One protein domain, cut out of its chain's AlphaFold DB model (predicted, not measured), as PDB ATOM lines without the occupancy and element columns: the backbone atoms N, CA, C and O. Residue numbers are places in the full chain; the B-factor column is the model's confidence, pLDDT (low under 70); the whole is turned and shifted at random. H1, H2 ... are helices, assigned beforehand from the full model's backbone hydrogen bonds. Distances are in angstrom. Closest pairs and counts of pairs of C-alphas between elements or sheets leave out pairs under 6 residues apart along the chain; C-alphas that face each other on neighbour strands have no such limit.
ATOM      1  N   LEU A 954      15.443 -32.849 302.196       86.69
ATOM      2  CA  LEU A 954      15.007 -31.463 302.332       86.69
ATOM      3  C   LEU A 954      14.159 -31.074 301.118       86.69
ATOM      4  O   LEU A 954      14.612 -31.208 299.986       86.69
ATOM      5  N   ASP A 955      12.956 -30.551 301.342       84.83
ATOM      6  CA  ASP A 955      12.113 -30.030 300.262       84.83
ATOM      7  C   ASP A 955      12.628 -28.660 299.793       84.83
ATOM      8  O   ASP A 955      12.158 -27.605 300.216       84.83
ATOM      9  N   ILE A 956      13.633 -28.694 298.921       83.99
ATOM     10  CA  ILE A 956      14.315 -27.512 298.381       83.99
ATOM     11  C   ILE A 956      13.376 -26.556 297.632       83.99
ATOM     12  O   ILE A 956      13.685 -25.375 297.528       83.99
ATOM     13  N   THR A 957      12.222 -27.030 297.144       83.28
ATOM     14  CA  THR A 957      11.275 -26.207 296.370       83.28
ATOM     15  C   THR A 957      10.612 -25.108 297.202       83.28
ATOM     16  O   THR A 957      10.147 -24.114 296.651       83.28
ATOM     17  N   LYS A 958      10.598 -25.266 298.530       83.33
ATOM     18  CA  LYS A 958      10.048 -24.287 299.478       83.33
ATOM     19  C   LYS A 958      11.073 -23.260 299.953       83.33
ATOM     20  O   LYS A 958      10.698 -22.284 300.599       83.33
ATOM     21  N   GLU A 959      12.351 -23.482 299.669       85.13
ATOM     22  CA  GLU A 959      13.447 -22.692 300.216       85.13
ATOM     23  C   GLU A 959      13.834 -21.524 299.303       85.13
ATOM     24  O   GLU A 959      13.800 -21.600 298.072       85.13
ATOM     25  N   ALA A 960      14.263 -20.418 299.915       82.00
ATOM     26  CA  ALA A 960      14.696 -19.236 299.181       82.00
ATOM     27  C   ALA A 960      15.956 -19.516 298.340       82.00
ATOM     28  O   ALA A 960      16.897 -20.164 298.799       82.00
ATOM     29  N   HIS A 961      16.005 -18.942 297.133       82.33
ATOM     30  CA  HIS A 961      17.123 -19.039 296.179       82.33
ATOM     31  C   HIS A 961      17.365 -20.418 295.551       82.33
ATOM     32  O   HIS A 961      18.399 -20.604 294.907       82.33
ATOM     33  N   PHE A 962      16.425 -21.358 295.671       83.54
ATOM     34  CA  PHE A 962      16.511 -22.658 295.001       83.54
ATOM     35  C   PHE A 962      16.752 -22.543 293.481       83.54
ATOM     36  O   PHE A 962      17.566 -23.279 292.933       83.54
ATOM     37  N   GLU A 963      16.141 -21.554 292.823       84.77
ATOM     38  CA  GLU A 963      16.289 -21.282 291.382       84.77
ATOM     39  C   GLU A 963      17.738 -21.010 290.928       84.77
ATOM     40  O   GLU A 963      18.043 -21.119 289.743       84.77
ATOM     41  N   GLN A 964      18.644 -20.642 291.843       85.14
ATOM     42  CA  GLN A 964      20.052 -20.359 291.524       85.14
ATOM     43  C   GLN A 964      20.930 -21.618 291.490       85.14
ATOM     44  O   GLN A 964      22.118 -21.512 291.175       85.14
ATOM     45  N   LEU A 965      20.387 -22.777 291.873       86.45
ATOM     46  CA  LEU A 965      21.128 -24.027 291.982       86.45
ATOM     47  C   LEU A 965      21.076 -24.825 290.677       86.45
ATOM     48  O   LEU A 965      20.021 -25.006 290.071       86.45
ATOM     49  N   ASN A 966      22.217 -25.392 290.291       85.55
ATOM     50  CA  ASN A 966      22.269 -26.384 289.214       85.55
ATOM     51  C   ASN A 966      21.651 -27.717 289.681       85.55
ATOM     52  O   ASN A 966      21.575 -27.977 290.879       85.55
ATOM     53  N   CYS A 967      21.295 -28.625 288.762       84.85
ATOM     54  CA  CYS A 967      20.705 -29.930 289.114       84.85
ATOM     55  C   CYS A 967      21.547 -30.742 290.124       84.85
ATOM     56  O   CYS A 967      21.002 -31.304 291.073       84.85
ATOM     57  N   PHE A 968      22.875 -30.745 289.979       86.48
ATOM     58  CA  PHE A 968      23.791 -31.395 290.923       86.48
ATOM     59  C   PHE A 968      23.826 -30.705 292.297       86.48
ATOM     60  O   PHE A 968      23.921 -31.369 293.325       86.48
ATOM     61  N   GLU A 969      23.718 -29.376 292.326       89.61
ATOM     62  CA  GLU A 969      23.721 -28.575 293.558       89.61
ATOM     63  C   GLU A 969      22.408 -28.740 294.321       89.61
ATOM     64  O   GLU A 969      22.413 -28.967 295.529       89.61
ATOM     65  N   ALA A 970      21.291 -28.711 293.594       88.23
ATOM     66  CA  ALA A 970      19.963 -29.019 294.097       88.23
ATOM     67  C   ALA A 970      19.923 -30.417 294.730       88.23
ATOM     68  O   ALA A 970      19.512 -30.552 295.881       88.23
ATOM     69  N   SER A 971      20.437 -31.433 294.025       89.08
ATOM     70  CA  SER A 971      20.510 -32.808 294.535       89.08
ATOM     71  C   SER A 971      21.384 -32.922 295.787       89.08
ATOM     72  O   SER A 971      21.030 -33.651 296.714       89.08
ATOM     73  N   LEU A 972      22.517 -32.210 295.844       90.00
ATOM     74  CA  LEU A 972      23.377 -32.179 297.030       90.00
ATOM     75  C   LEU A 972      22.632 -31.580 298.232       90.00
ATOM     76  O   LEU A 972      22.666 -32.160 299.322       90.00
ATOM     77  N   CYS A 973      21.971 -30.439 298.026       90.08
ATOM     78  CA  CYS A 973      21.198 -29.734 299.045       90.08
ATOM     79  C   CYS A 973      20.036 -30.576 299.580       90.08
ATOM     80  O   CYS A 973      19.873 -30.699 300.796       90.08
ATOM     81  N   GLU A 974      19.289 -31.208 298.676       89.61
ATOM     82  CA  GLU A 974      18.158 -32.082 298.987       89.61
ATOM     83  C   GLU A 974      18.579 -33.298 299.819       89.61
ATOM     84  O   GLU A 974      17.966 -33.592 300.848       89.61
ATOM     85  N   MET A 975      19.639 -33.997 299.399       89.85
ATOM     86  CA  MET A 975      20.075 -35.246 300.034       89.85
ATOM     87  C   MET A 975      20.780 -35.045 301.380       89.85
ATOM     88  O   MET A 975      20.817 -35.975 302.181       89.85
ATOM     89  N   ASN A 976      21.362 -33.868 301.634       90.65
ATOM     90  CA  ASN A 976      22.221 -33.636 302.803       90.65
ATOM     91  C   ASN A 976      21.688 -32.579 303.780       90.65
ATOM     92  O   ASN A 976      22.441 -32.126 304.641       90.65
ATOM     93  N   TYR A 977      20.419 -32.167 303.656       90.12
ATOM     94  CA  TYR A 977      19.821 -31.115 304.494       90.12
ATOM     95  C   TYR A 977      20.658 -29.828 304.532       90.12
ATOM     96  O   TYR A 977      20.915 -29.252 305.595       90.12
ATOM     97  N   ILE A 978      21.100 -29.382 303.356       89.87
ATOM     98  CA  ILE A 978      21.845 -28.132 303.202       89.87
ATOM     99  C   ILE A 978      20.905 -27.110 302.583       89.87
ATOM    100  O   ILE A 978      20.473 -27.274 301.443       89.87
ATOM    101  N   TYR A 979      20.607 -26.039 303.319       89.69
ATOM    102  CA  TYR A 979      19.747 -24.984 302.799       89.69
ATOM    103  C   TYR A 979      20.411 -24.289 301.595       89.69
ATOM    104  O   TYR A 979      21.599 -23.949 301.673       89.69
ATOM    105  N   PRO A 980      19.672 -24.016 300.499       89.86
ATOM    106  CA  PRO A 980      20.199 -23.311 299.328       89.86
ATOM    107  C   PRO A 980      20.909 -21.997 299.673       89.86
ATOM    108  O   PRO A 980      21.985 -21.709 299.151       89.86
ATOM    109  N   SER A 981      20.365 -21.229 300.620       88.72
ATOM    110  CA  SER A 981      20.962 -19.984 301.115       88.72
ATOM    111  C   SER A 981      22.358 -20.189 301.722       88.72
ATOM    112  O   SER A 981      23.276 -19.426 301.409       88.72
ATOM    113  N   GLN A 982      22.548 -21.239 302.530       89.31
ATOM    114  CA  GLN A 982      23.836 -21.600 303.136       89.31
ATOM    115  C   GLN A 982      24.845 -22.027 302.070       89.31
ATOM    116  O   GLN A 982      25.981 -21.546 302.062       89.31
ATOM    117  N   TYR A 983      24.419 -22.879 301.134       91.65
ATOM    118  CA  TYR A 983      25.265 -23.343 300.037       91.65
ATOM    119  C   TYR A 983      25.726 -22.181 299.145       91.65
ATOM    120  O   TYR A 983      26.922 -22.020 298.893       91.65
ATOM    121  N   ILE A 984      24.799 -21.318 298.718       90.16
ATOM    122  CA  ILE A 984      25.094 -20.160 297.863       90.16
ATOM    123  C   ILE A 984      26.012 -19.172 298.586       90.16
ATOM    124  O   ILE A 984      26.946 -18.643 297.978       90.16
ATOM    125  N   LEU A 985      25.775 -18.919 299.877       89.96
ATOM    126  CA  LEU A 985      26.630 -18.052 300.682       89.96
ATOM    127  C   LEU A 985      28.056 -18.604 300.762       89.96
ATOM    128  O   LEU A 985      29.010 -17.856 300.528       89.96
ATOM    129  N   LEU A 986      28.206 -19.903 301.034       91.20
ATOM    130  CA  LEU A 986      29.511 -20.552 301.093       91.20
ATOM    131  C   LEU A 986      30.211 -20.514 299.731       91.20
ATOM    132  O   LEU A 986      31.359 -20.086 299.649       91.20
ATOM    133  N   LYS A 987      29.501 -20.841 298.645       90.96
ATOM    134  CA  LYS A 987      30.014 -20.769 297.268       90.96
ATOM    135  C   LYS A 987      30.487 -19.358 296.908       90.96
ATOM    136  O   LYS A 987      31.571 -19.192 296.352       90.96
ATOM    137  N   LYS A 988      29.721 -18.317 297.260       89.96
ATOM    138  CA  LYS A 988      30.112 -16.907 297.057       89.96
ATOM    139  C   LYS A 988      31.354 -16.531 297.869       89.96
ATOM    140  O   LYS A 988      32.209 -15.808 297.361       89.96
ATOM    141  N   ARG A 989      31.465 -17.010 299.113       89.94
ATOM    142  CA  ARG A 989      32.640 -16.769 299.968       89.94
ATOM    143  C   ARG A 989      33.884 -17.457 299.428       89.94
ATOM    144  O   ARG A 989      34.898 -16.784 299.295       89.94
ATOM    145  N   VAL A 990      33.791 -18.730 299.050       89.43
ATOM    146  CA  VAL A 990      34.908 -19.475 298.448       89.43
ATOM    147  C   VAL A 990      35.368 -18.801 297.160       89.43
ATOM    148  O   VAL A 990      36.552 -18.534 297.025       89.43
ATOM    149  N   LYS A 991      34.452 -18.396 296.268       88.31
ATOM    150  CA  LYS A 991      34.819 -17.629 295.063       88.31
ATOM    151  C   LYS A 991      35.531 -16.312 295.388       88.31
ATOM    152  O   LYS A 991      36.495 -15.956 294.721       88.31
ATOM    153  N   ARG A 992      35.074 -15.580 296.409       87.72
ATOM    154  CA  ARG A 992      35.717 -14.328 296.844       87.72
ATOM    155  C   ARG A 992      37.112 -14.569 297.409       87.72
ATOM    156  O   ARG A 992      38.018 -13.801 297.106       87.72
ATOM    157  N   ILE A 993      37.267 -15.607 298.228       85.56
ATOM    158  CA  ILE A 993      38.563 -16.020 298.765       85.56
ATOM    159  C   ILE A 993      39.470 -16.412 297.610       85.56
ATOM    160  O   ILE A 993      40.570 -15.895 297.540       85.56
ATOM    161  N   ALA A 994      38.980 -17.195 296.650       84.06
ATOM    162  CA  ALA A 994      39.771 -17.603 295.505       84.06
ATOM    163  C   ALA A 994      40.263 -16.421 294.660       84.06
ATOM    164  O   ALA A 994      41.455 -16.322 294.394       84.06
ATOM    165  N   MET A 995      39.383 -15.465 294.334       85.57
ATOM    166  CA  MET A 995      39.779 -14.234 293.635       85.57
ATOM    167  C   MET A 995      40.803 -13.415 294.431       85.57
ATOM    168  O   MET A 995      41.742 -12.871 293.856       85.57
ATOM    169  N   ARG A 996      40.640 -13.323 295.757       85.50
ATOM    170  CA  ARG A 996      41.583 -12.603 296.622       85.50
ATOM    171  C   ARG A 996      42.932 -13.315 296.697       85.50
ATOM    172  O   ARG A 996      43.956 -12.647 296.644       85.50
ATOM    173  N   THR A 997      42.933 -14.637 296.825       84.65
ATOM    174  CA  THR A 997      44.145 -15.455 296.881       84.65
ATOM    175  C   THR A 997      44.925 -15.345 295.579       84.65
ATOM    176  O   THR A 997      46.119 -15.077 295.632       84.65
ATOM    177  N   LEU A 998      44.247 -15.440 294.432       84.17
ATOM    178  CA  LEU A 998      44.847 -15.214 293.115       84.17
ATOM    179  C   LEU A 998      45.453 -13.811 293.001       84.17
ATOM    180  O   LEU A 998      46.635 -13.688 292.705       84.17
ATOM    181  N   GLY A 999      44.695 -12.760 293.334       85.20
ATOM    182  CA  GLY A 999      45.203 -11.388 293.252       85.20
ATOM    183  C   GLY A 999      46.394 -11.113 294.179       85.20
ATOM    184  O   GLY A 999      47.295 -10.362 293.819       85.20
ATOM    185  N   VAL A1000      46.437 -11.727 295.368       85.68
ATOM    186  CA  VAL A1000      47.585 -11.592 296.281       85.68
ATOM    187  C   VAL A1000      48.783 -12.416 295.807       85.68
ATOM    188  O   VAL A1000      49.913 -11.949 295.931       85.68
ATOM    189  N   LEU A1001      48.569 -13.609 295.249       84.60
ATOM    190  CA  LEU A1001      49.646 -14.398 294.646       84.60
ATOM    191  C   LEU A1001      50.270 -13.652 293.463       84.60
ATOM    192  O   LEU A1001      51.491 -13.534 293.417       84.60
ATOM    193  N   GLU A1002      49.458 -13.051 292.591       85.05
ATOM    194  CA  GLU A1002      49.933 -12.195 291.494       85.05
ATOM    195  C   GLU A1002      50.741 -10.995 292.011       85.05
ATOM    196  O   GLU A1002      51.851 -10.750 291.541       85.05
ATOM    197  N   GLN A1003      50.242 -10.283 293.030       84.64
ATOM    198  CA  GLN A1003      50.961  -9.163 293.660       84.64
ATOM    199  C   GLN A1003      52.299  -9.582 294.284       84.64
ATOM    200  O   GLN A1003      53.246  -8.797 294.307       84.64
ATOM    201  N   CYS A1004      52.383 -10.812 294.791       84.48
ATOM    202  CA  CYS A1004      53.584 -11.370 295.406       84.48
ATOM    203  C   CYS A1004      54.525 -12.066 294.410       84.48
ATOM    204  O   CYS A1004      55.549 -12.595 294.842       84.48
ATOM    205  N   GLY A1005      54.202 -12.101 293.111       81.27
ATOM    206  CA  GLY A1005      54.991 -12.823 292.106       81.27
ATOM    207  C   GLY A1005      54.966 -14.346 292.286       81.27
ATOM    208  O   GLY A1005      55.997 -14.991 292.128       81.27
ATOM    209  N   ASN A1006      53.813 -14.912 292.660       74.33
ATOM    210  CA  ASN A1006      53.586 -16.333 292.970       74.33
ATOM    211  C   ASN A1006      54.394 -16.895 294.158       74.33
ATOM    212  O   ASN A1006      54.469 -18.107 294.343       74.33
ATOM    213  N   ASP A1007      54.949 -16.036 295.015       80.19
ATOM    214  CA  ASP A1007      55.593 -16.455 296.262       80.19
ATOM    215  C   ASP A1007      54.540 -16.767 297.344       80.19
ATOM    216  O   ASP A1007      53.965 -15.866 297.973       80.19
ATOM    217  N   ALA A1008      54.300 -18.061 297.580       75.93
ATOM    218  CA  ALA A1008      53.325 -18.548 298.556       75.93
ATOM    219  C   ALA A1008      53.625 -18.075 299.989       75.93
ATOM    220  O   ALA A1008      52.698 -17.834 300.763       75.93
ATOM    221  N   THR A1009      54.897 -17.877 300.355       79.36
ATOM    222  CA  THR A1009      55.277 -17.467 301.720       79.36
ATOM    223  C   THR A1009      54.944 -16.000 301.992       79.36
ATOM    224  O   THR A1009      54.429 -15.659 303.062       79.36
ATOM    225  N   LYS A1010      55.167 -15.118 301.009       79.41
ATOM    226  CA  LYS A1010      54.758 -13.707 301.085       79.41
ATOM    227  C   LYS A1010      53.242 -13.576 301.049       79.41
ATOM    228  O   LYS A1010      52.676 -12.852 301.869       79.41
ATOM    229  N   ALA A1011      52.581 -14.320 300.162       79.96
ATOM    230  CA  ALA A1011      51.124 -14.345 300.091       79.96
ATOM    231  C   ALA A1011      50.494 -14.856 301.399       79.96
ATOM    232  O   ALA A1011      49.512 -14.280 301.865       79.96
ATOM    233  N   TYR A1012      51.093 -15.864 302.044       78.85
ATOM    234  CA  TYR A1012      50.659 -16.380 303.346       78.85
ATOM    235  C   TYR A1012      50.678 -15.307 304.442       78.85
ATOM    236  O   TYR A1012      49.697 -15.169 305.177       78.85
ATOM    237  N   LYS A1013      51.737 -14.483 304.508       79.01
ATOM    238  CA  LYS A1013      51.823 -13.355 305.458       79.01
ATOM    239  C   LYS A1013      50.700 -12.329 305.271       79.01
ATOM    240  O   LYS A1013      50.282 -11.711 306.246       79.01
ATOM    241  N   ILE A1014      50.220 -12.138 304.040       79.65
ATOM    242  CA  ILE A1014      49.177 -11.155 303.702       79.65
ATOM    243  C   ILE A1014      47.767 -11.729 303.901       79.65
ATOM    244  O   ILE A1014      46.874 -11.028 304.382       79.65
ATOM    245  N   LEU A1015      47.540 -12.984 303.499       76.63
ATOM    246  CA  LEU A1015      46.218 -13.612 303.528       76.63
ATOM    247  C   LEU A1015      45.838 -14.118 304.922       76.63
ATOM    248  O   LEU A1015      44.687 -13.935 305.315       76.63
ATOM    249  N   GLY A1016      46.793 -14.697 305.660       67.67
ATOM    250  CA  GLY A1016      46.557 -15.372 306.938       67.67
ATOM    251  C   GLY A1016      45.706 -16.640 306.781       67.67
ATOM    252  O   GLY A1016      44.533 -16.572 306.421       67.67
ATOM    253  N   GLY A1017      46.277 -17.809 307.079       61.99
ATOM    254  CA  GLY A1017      45.615 -19.117 306.964       61.99
ATOM    255  C   GLY A1017      46.284 -20.178 307.839       61.99
ATOM    256  O   GLY A1017      47.229 -19.853 308.554       61.99
ATOM    257  N   ILE A1018      45.794 -21.424 307.812       62.12
ATOM    258  CA  ILE A1018      46.474 -22.563 308.466       62.12
ATOM    259  C   ILE A1018      47.549 -23.117 307.525       62.12
ATOM    260  O   ILE A1018      48.650 -23.438 307.965       62.12
ATOM    261  N   HIS A1019      47.236 -23.169 306.229       68.24
ATOM    262  CA  HIS A1019      48.142 -23.627 305.182       68.24
ATOM    263  C   HIS A1019      48.594 -22.472 304.273       68.24
ATOM    264  O   HIS A1019      47.874 -21.473 304.132       68.24
ATOM    265  N   PRO A1020      49.786 -22.570 303.654       71.76
ATOM    266  CA  PRO A1020      50.203 -21.624 302.629       71.76
ATOM    267  C   PRO A1020      49.218 -21.641 301.445       71.76
ATOM    268  O   PRO A1020      48.763 -22.708 301.034       71.76
ATOM    269  N   PRO A1021      48.870 -20.468 300.886       77.73
ATOM    270  CA  PRO A1021      47.961 -20.369 299.754       77.73
ATOM    271  C   PRO A1021      48.611 -20.991 298.512       77.73
ATOM    272  O   PRO A1021      49.675 -20.546 298.085       77.73
ATOM    273  N   ALA A1022      47.948 -21.978 297.917       79.22
ATOM    274  CA  ALA A1022      48.377 -22.614 296.676       79.22
ATOM    275  C   ALA A1022      47.214 -22.701 295.679       79.22
ATOM    276  O   ALA A1022      46.038 -22.687 296.063       79.22
ATOM    277  N   VAL A1023      47.548 -22.727 294.389       80.55
ATOM    278  CA  VAL A1023      46.596 -22.810 293.278       80.55
ATOM    279  C   VAL A1023      47.087 -23.886 292.316       80.55
ATOM    280  O   VAL A1023      48.260 -23.878 291.951       80.55
ATOM    281  N   ASN A1024      46.213 -24.808 291.909       80.07
ATOM    282  CA  ASN A1024      46.575 -25.844 290.939       80.07
ATOM    283  C   ASN A1024      46.537 -25.317 289.490       80.07
ATOM    284  O   ASN A1024      46.024 -24.232 289.220       80.07
ATOM    285  N   GLU A1025      46.999 -26.121 288.527       73.70
ATOM    286  CA  GLU A1025      47.010 -25.775 287.090       73.70
ATOM    287  C   GLU A1025      45.634 -25.368 286.527       73.70
ATOM    288  O   GLU A1025      45.546 -24.665 285.523       73.70
ATOM    289  N   LYS A1026      44.543 -25.797 287.173       73.27
ATOM    290  CA  LYS A1026      43.159 -25.505 286.768       73.27
ATOM    291  C   LYS A1026      42.584 -24.245 287.426       73.27
ATOM    292  O   LYS A1026      41.422 -23.924 287.183       73.27
ATOM    293  N   GLY A1027      43.353 -23.546 288.263       72.26
ATOM    294  CA  GLY A1027      42.903 -22.356 288.992       72.26
ATOM    295  C   GLY A1027      42.093 -22.644 290.263       72.26
ATOM    296  O   GLY A1027      41.501 -21.722 290.825       72.26
ATOM    297  N   ALA A1028      42.046 -23.895 290.730       83.30
ATOM    298  CA  ALA A1028      41.416 -24.246 292.001       83.30
ATOM    299  C   ALA A1028      42.330 -23.851 293.165       83.30
ATOM    300  O   ALA A1028      43.547 -23.970 293.054       83.30
ATOM    301  N   VAL A1029      41.755 -23.429 294.290       86.76
ATOM    302  CA  VAL A1029      42.523 -22.975 295.463       86.76
ATOM    303  C   VAL A1029      42.677 -24.094 296.481       86.76
ATOM    304  O   VAL A1029      41.721 -24.821 296.749       86.76
ATOM    305  N   TYR A1030      43.865 -24.215 297.066       84.61
ATOM    306  CA  TYR A1030      44.114 -25.163 298.142       84.61
ATOM    307  C   TYR A1030      43.269 -24.782 299.356       84.61
ATOM    308  O   TYR A1030      43.376 -23.665 299.869       84.61
ATOM    309  N   LEU A1031      42.382 -25.682 299.768       84.08
ATOM    310  CA  LEU A1031      41.496 -25.451 300.901       84.08
ATOM    311  C   LEU A1031      41.088 -26.787 301.509       84.08
ATOM    312  O   LEU A1031      40.451 -27.596 300.835       84.08
ATOM    313  N   THR A1032      41.372 -26.998 302.791       80.75
ATOM    314  CA  THR A1032      40.969 -28.235 303.480       80.75
ATOM    315  C   THR A1032      39.483 -28.224 303.867       80.75
ATOM    316  O   THR A1032      38.830 -27.173 303.926       80.75
ATOM    317  N   LYS A1033      38.917 -29.396 304.196       79.60
ATOM    318  CA  LYS A1033      37.540 -29.514 304.724       79.60
ATOM    319  C   LYS A1033      37.359 -28.671 305.997       79.60
ATOM    320  O   LYS A1033      36.332 -28.011 306.170       79.60
ATOM    321  N   GLY A1034      38.368 -28.665 306.872       76.60
ATOM    322  CA  GLY A1034      38.384 -27.883 308.109       76.60
ATOM    323  C   GLY A1034      38.385 -26.370 307.869       76.60
ATOM    324  O   GLY A1034      37.609 -25.645 308.495       76.60
ATOM    325  N   GLU A1035      39.186 -25.882 306.918       79.82
ATOM    326  CA  GLU A1035      39.193 -24.462 306.544       79.82
ATOM    327  C   GLU A1035      37.873 -24.037 305.890       79.82
ATOM    328  O   GLU A1035      37.344 -22.965 306.197       79.82
ATOM    329  N   LEU A1036      37.275 -24.897 305.057       84.70
ATOM    330  CA  LEU A1036      35.959 -24.630 304.476       84.70
ATOM    331  C   LEU A1036      34.877 -24.480 305.558       84.70
ATOM    332  O   LEU A1036      34.031 -23.585 305.465       84.70
ATOM    333  N   ARG A1037      34.923 -25.301 306.617       81.74
ATOM    334  CA  ARG A1037      34.028 -25.166 307.779       81.74
ATOM    335  C   ARG A1037      34.204 -23.817 308.478       81.74
ATOM    336  O   ARG A1037      33.210 -23.162 308.800       81.74
ATOM    337  N   PHE A1038      35.448 -23.378 308.660       78.17
ATOM    338  CA  PHE A1038      35.755 -22.083 309.269       78.17
ATOM    339  C   PHE A1038      35.226 -20.910 308.424       78.17
ATOM    340  O   PHE A1038      34.619 -19.978 308.955       78.17
ATOM    341  N   ILE A1039      35.353 -20.984 307.094       81.05
ATOM    342  CA  ILE A1039      34.783 -19.998 306.151       81.05
ATOM    343  C   ILE A1039      33.246 -19.963 306.228       81.05
ATOM    344  O   ILE A1039      32.622 -18.905 306.067       81.05
ATOM    345  N   GLY A1040      32.631 -21.114 306.501       77.10
ATOM    346  CA  GLY A1040      31.203 -21.270 306.768       77.10
ATOM    347  C   GLY A1040      30.744 -20.800 308.152       77.10
ATOM    348  O   GLY A1040      29.593 -21.046 308.487       77.10
ATOM    349  N   LEU A1041      31.602 -20.149 308.952       72.64
ATOM    350  CA  LEU A1041      31.307 -19.670 310.316       72.64
ATOM    351  C   LEU A1041      30.833 -20.763 311.290       72.64
ATOM    352  O   LEU A1041      30.190 -20.456 312.288       72.64
ATOM    353  N   ASN A1042      31.185 -22.030 311.044       68.08
ATOM    354  CA  ASN A1042      30.721 -23.186 311.824       68.08
ATOM    355  C   ASN A1042      29.190 -23.385 311.837       68.08
ATOM    356  O   ASN A1042      28.681 -24.097 312.701       68.08
ATOM    357  N   ASP A1043      28.459 -22.817 310.869       72.73
ATOM    358  CA  ASP A1043      27.003 -23.009 310.743       72.73
ATOM    359  C   ASP A1043      26.635 -24.457 310.361       72.73
ATOM    360  O   ASP A1043      25.523 -24.932 310.610       72.73
ATOM    361  N   MET A1044      27.578 -25.174 309.744       84.47
ATOM    362  CA  MET A1044      27.427 -26.557 309.303       84.47
ATOM    363  C   MET A1044      28.389 -27.497 310.034       84.47
ATOM    364  O   MET A1044      29.515 -27.128 310.382       84.47
ATOM    365  N   ASP A1045      27.937 -28.734 310.231       86.66
ATOM    366  CA  ASP A1045      28.783 -29.823 310.716       86.66
ATOM    367  C   ASP A1045      29.769 -30.295 309.642       86.66
ATOM    368  O   ASP A1045      29.585 -30.070 308.438       86.66
ATOM    369  N   ILE A1046      30.823 -30.975 310.090       84.15
ATOM    370  CA  ILE A1046      31.875 -31.481 309.207       84.15
ATOM    371  C   ILE A1046      31.354 -32.459 308.138       84.15
ATOM    372  O   ILE A1046      31.926 -32.518 307.052       84.15
ATOM    373  N   LEU A1047      30.254 -33.182 308.382       87.02
ATOM    374  CA  LEU A1047      29.700 -34.158 307.434       87.02
ATOM    375  C   LEU A1047      29.066 -33.438 306.238       87.02
ATOM    376  O   LEU A1047      29.373 -33.756 305.088       87.02
ATOM    377  N   ARG A1048      28.244 -32.411 306.497       89.71
ATOM    378  CA  ARG A1048      27.675 -31.542 305.454       89.71
ATOM    379  C   ARG A1048      28.763 -30.773 304.710       89.71
ATOM    380  O   ARG A1048      28.750 -30.750 303.480       89.71
ATOM    381  N   ILE A1049      29.737 -30.208 305.430       88.72
ATOM    382  CA  ILE A1049      30.879 -29.510 304.818       88.72
ATOM    383  C   ILE A1049      31.661 -30.439 303.891       88.72
ATOM    384  O   ILE A1049      31.994 -30.031 302.784       88.72
ATOM    385  N   THR A1050      31.898 -31.689 304.291       86.10
ATOM    386  CA  THR A1050      32.619 -32.669 303.464       86.10
ATOM    387  C   THR A1050      31.902 -32.918 302.138       86.10
ATOM    388  O   THR A1050      32.539 -32.937 301.088       86.10
ATOM    389  N   LYS A1051      30.568 -33.039 302.143       88.67
ATOM    390  CA  LYS A1051      29.783 -33.222 300.909       88.67
ATOM    391  C   LYS A1051      29.845 -31.991 299.995       88.67
ATOM    392  O   LYS A1051      29.974 -32.144 298.782       88.67
ATOM    393  N   VAL A1052      29.816 -30.780 300.561       90.79
ATOM    394  CA  VAL A1052      29.999 -29.535 299.791       90.79
ATOM    395  C   VAL A1052      31.413 -29.423 299.232       90.79
ATOM    396  O   VAL A1052      31.582 -29.054 298.072       90.79
ATOM    397  N   TRP A1053      32.415 -29.773 300.035       88.96
ATOM    398  CA  TRP A1053      33.819 -29.749 299.650       88.96
ATOM    399  C   TRP A1053      34.088 -30.677 298.457       88.96
ATOM    400  O   TRP A1053      34.686 -30.241 297.480       88.96
ATOM    401  N   ILE A1054      33.544 -31.903 298.472       86.17
ATOM    402  CA  ILE A1054      33.646 -32.852 297.348       86.17
ATOM    403  C   ILE A1054      33.045 -32.257 296.066       86.17
ATOM    404  O   ILE A1054      33.654 -32.342 295.000       86.17
ATOM    405  N   LEU A1055      31.872 -31.617 296.150       89.16
ATOM    406  CA  LEU A1055      31.266 -30.979 294.979       89.16
ATOM    407  C   LEU A1055      32.105 -29.788 294.487       89.16
ATOM    408  O   LEU A1055      32.270 -29.606 293.283       89.16
ATOM    409  N   PHE A1056      32.673 -28.990 295.392       90.40
ATOM    410  CA  PHE A1056      33.583 -27.903 295.024       90.40
ATOM    411  C   PHE A1056      34.868 -28.419 294.373       90.40
ATOM    412  O   PHE A1056      35.358 -27.779 293.442       90.40
ATOM    413  N   GLN A1057      35.373 -29.578 294.795       84.91
ATOM    414  CA  GLN A1057      36.501 -30.239 294.149       84.91
ATOM    415  C   GLN A1057      36.136 -30.699 292.730       84.91
ATOM    416  O   GLN A1057      36.869 -30.415 291.786       84.91
ATOM    417  N   GLN A1058      34.962 -31.312 292.541       84.15
ATOM    418  CA  GLN A1058      34.450 -31.687 291.212       84.15
ATOM    419  C   GLN A1058      34.242 -30.475 290.288       84.15
ATOM    420  O   GLN A1058      34.444 -30.568 289.079       84.15
ATOM    421  N   MET A1059      33.871 -29.324 290.854       84.60
ATOM    422  CA  MET A1059      33.747 -28.049 290.137       84.60
ATOM    423  C   MET A1059      35.087 -27.335 289.901       84.60
ATOM    424  O   MET A1059      35.081 -26.238 289.343       84.60
ATOM    425  N   ASN A1060      36.220 -27.911 290.324       83.99
ATOM    426  CA  ASN A1060      37.548 -27.283 290.313       83.99
ATOM    427  C   ASN A1060      37.594 -25.915 291.030       83.99
ATOM    428  O   ASN A1060      38.309 -25.012 290.610       83.99
ATOM    429  N   LEU A1061      36.820 -25.732 292.105       85.07
ATOM    430  CA  LEU A1061      36.899 -24.534 292.955       85.07
ATOM    431  C   LEU A1061      37.956 -24.685 294.053       85.07
ATOM    432  O   LEU A1061      38.610 -23.708 294.416       85.07
ATOM    433  N   VAL A1062      38.098 -25.901 294.581       87.43
ATOM    434  CA  VAL A1062      39.048 -26.245 295.645       87.43
ATOM    435  C   VAL A1062      39.803 -27.519 295.292       87.43
ATOM    436  O   VAL A1062      39.306 -28.333 294.513       87.43
ATOM    437  N   TYR A1063      40.985 -27.708 295.867       82.44
ATOM    438  CA  TYR A1063      41.722 -28.968 295.782       82.44
ATOM    439  C   TYR A1063      42.506 -29.235 297.071       82.44
ATOM    440  O   TYR A1063      42.747 -28.320 297.857       82.44
ATOM    441  N   ASP A1064      42.892 -30.494 297.266       78.37
ATOM    442  CA  ASP A1064      43.848 -30.940 298.278       78.37
ATOM    443  C   ASP A1064      44.644 -32.113 297.689       78.37
ATOM    444  O   ASP A1064      44.048 -33.067 297.189       78.37
ATOM    445  N   GLU A1065      45.974 -32.021 297.695       64.29
ATOM    446  CA  GLU A1065      46.874 -33.050 297.150       64.29
ATOM    447  C   GLU A1065      46.893 -34.315 298.012       64.29
ATOM    448  O   GLU A1065      47.093 -35.412 297.495       64.29
ATOM    449  N   ASN A1066      46.594 -34.183 299.307       60.84
ATOM    450  CA  ASN A1066      46.510 -35.323 300.218       60.84
ATOM    451  C   ASN A1066      45.202 -36.113 300.053       60.84
ATOM    452  O   ASN A1066      45.034 -37.168 300.664       60.84
ATOM    453  N   PHE A1067      44.264 -35.625 299.233       51.85
ATOM    454  CA  PHE A1067      42.959 -36.242 299.054       51.85
ATOM    455  C   PHE A1067      42.798 -36.855 297.661       51.85
ATOM    456  O   PHE A1067      42.617 -36.157 296.660       51.85
ATOM    457  N   VAL A1068      42.746 -38.187 297.606       41.95
ATOM    458  CA  VAL A1068      42.271 -38.914 296.423       41.95
ATOM    459  C   VAL A1068      40.741 -38.973 296.492       41.95
ATOM    460  O   VAL A1068      40.208 -39.640 297.383       41.95
ATOM    461  N   PRO A1069      39.992 -38.324 295.577       36.18
ATOM    462  CA  PRO A1069      38.554 -38.518 295.518       36.18
ATOM    463  C   PRO A1069      38.306 -39.974 295.143       36.18
ATOM    464  O   PRO A1069      38.552 -40.366 294.001       36.18
ATOM    465  N   ALA A1070      37.806 -40.797 296.067       35.45
ATOM    466  CA  ALA A1070      37.267 -42.062 295.612       35.45
ATOM    467  C   ALA A1070      36.053 -41.725 294.751       35.45
ATOM    468  O   ALA A1070      35.075 -41.125 295.206       35.45
ATOM    469  N   THR A1071      36.145 -42.076 293.477       27.73
ATOM    470  CA  THR A1071      35.014 -42.109 292.562       27.73
ATOM    471  C   THR A1071      33.891 -42.873 293.251       27.73
ATOM    472  O   THR A1071      34.020 -44.077 293.452       27.73
ATOM    473  N   THR A1072      32.859 -42.155 293.703       27.79
ATOM    474  CA  THR A1072      31.641 -42.675 294.344       27.79
ATOM    475  C   THR A1072      31.900 -43.929 295.196       27.79
ATOM    476  O   THR A1072      31.324 -44.972 294.925       27.79
ATOM    477  N   PHE A1073      32.847 -43.820 296.143       35.06
ATOM    478  CA  PHE A1073      33.310 -44.814 297.132       35.06
ATOM    479  C   PHE A1073      32.679 -46.210 297.020       35.06
ATOM    480  O   PHE A1073      31.828 -46.617 297.806       35.06
ATOM    481  N   GLY A1074      33.141 -46.941 296.015       25.19
ATOM    482  CA  GLY A1074      32.753 -48.305 295.745       25.19
ATOM    483  C   GLY A1074      33.496 -48.764 294.510       25.19
ATOM    484  O   GLY A1074      33.016 -48.593 293.391       25.19
ATOM    485  N   VAL A1075      34.647 -49.407 294.718       25.95
ATOM    486  CA  VAL A1075      34.986 -50.552 293.873       25.95
ATOM    487  C   VAL A1075      33.843 -51.543 294.088       25.95
ATOM    488  O   VAL A1075      33.862 -52.382 294.980       25.95
ATOM    489  N   THR A1076      32.779 -51.354 293.315       25.43
ATOM    490  CA  THR A1076      32.134 -52.491 292.692       25.43
ATOM    491  C   THR A1076      33.229 -53.097 291.830       25.43
ATOM    492  O   THR A1076      33.872 -52.379 291.059       25.43
ATOM    493  N   GLU A1077      33.542 -54.375 292.044       26.30
ATOM    494  CA  GLU A1077      34.317 -55.123 291.061       26.30
ATOM    495  C   GLU A1077      33.711 -54.803 289.692       26.30
ATOM    496  O   GLU A1077      32.506 -54.971 289.482       26.30
ATOM    497  N   ARG A1078      34.521 -54.265 288.774       24.27
ATOM    498  CA  ARG A1078      34.172 -54.382 287.363       24.27
ATOM    499  C   ARG A1078      34.219 -55.877 287.080       24.27
ATOM    500  O   ARG A1078      35.309 -56.438 287.002       24.27
ATOM    501  N   HIS A1079      33.046 -56.499 287.028       28.69
ATOM    502  CA  HIS A1079      32.869 -57.709 286.242       28.69
ATOM    503  C   HIS A1079      33.235 -57.436 284.784       28.69
ATOM    504  O   HIS A1079      32.935 -56.314 284.302       28.69
TER     505      HIS A1079
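Overview. This is residues 954 to 1079 of the 1079 residues of the protein "Kinesin, putative" of Trypanosoma cruzi (strain CL Brener) (UniProt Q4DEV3). One long helix, H2, runs along one side of the body, with the short helices H1 and H3 at its two ends and H4 and H5, set about perpendicular to each other, beside it between those ends. A loose tail, residues 1070 to 1079, sticks out from this body. The printed part has 126 residues with five named helices, H1 to H5 in chain order, and no named strand; the class is all helix, though 61 residues, under half, are in named elements. The whole is compact, with a radius of gyration of the C-alphas of 16.0 A and spans of 45 by 44 by 23 A.

Along the chain. H1 is residues 967 to 975, beginning at C-alpha 967 (20.705, -29.930, 289.114). H2, residues 980 to 1003, is 34.3 A long and ends at C-alpha 1003 (50.961, -9.163, 293.660). H3 is residues 1008 to 1015 and H4 residues 1033 to 1039. H5, residues 1046 to 1058, is 18.2 A long and ends at C-alpha 1058 (34.450, -31.687, 291.212).

Arrangement. H1 and H2 only just touch, with 3 pairs of C-alphas within 8 A, and only at the corner; Cys 973 and Pro 980 have the closest C-alphas, 6.5 A. H2 touches H3 with residues 997 to 1001 alone, closest C-alphas Leu 1001 and Ala 1011, 5.6 A, at a steep tilt of 55 degrees, opposite ways. H4 and H5 touch, about perpendicular at 81 degrees, closest C-alphas Lys 1033 and Thr 1050, 6.0 A. H1 and H3 are apart. In all five helices every O i to N i+4 pair is within hydrogen-bond range.

Size, cuts and confidence. Without residues 1070 to 1079, the body spans 47 by 26 by 25 A. The printed part has no cut; the link H3 to H4 is long. Confidence is under 70 at residues 1016 to 1019, 1042 and 1065 to 1079.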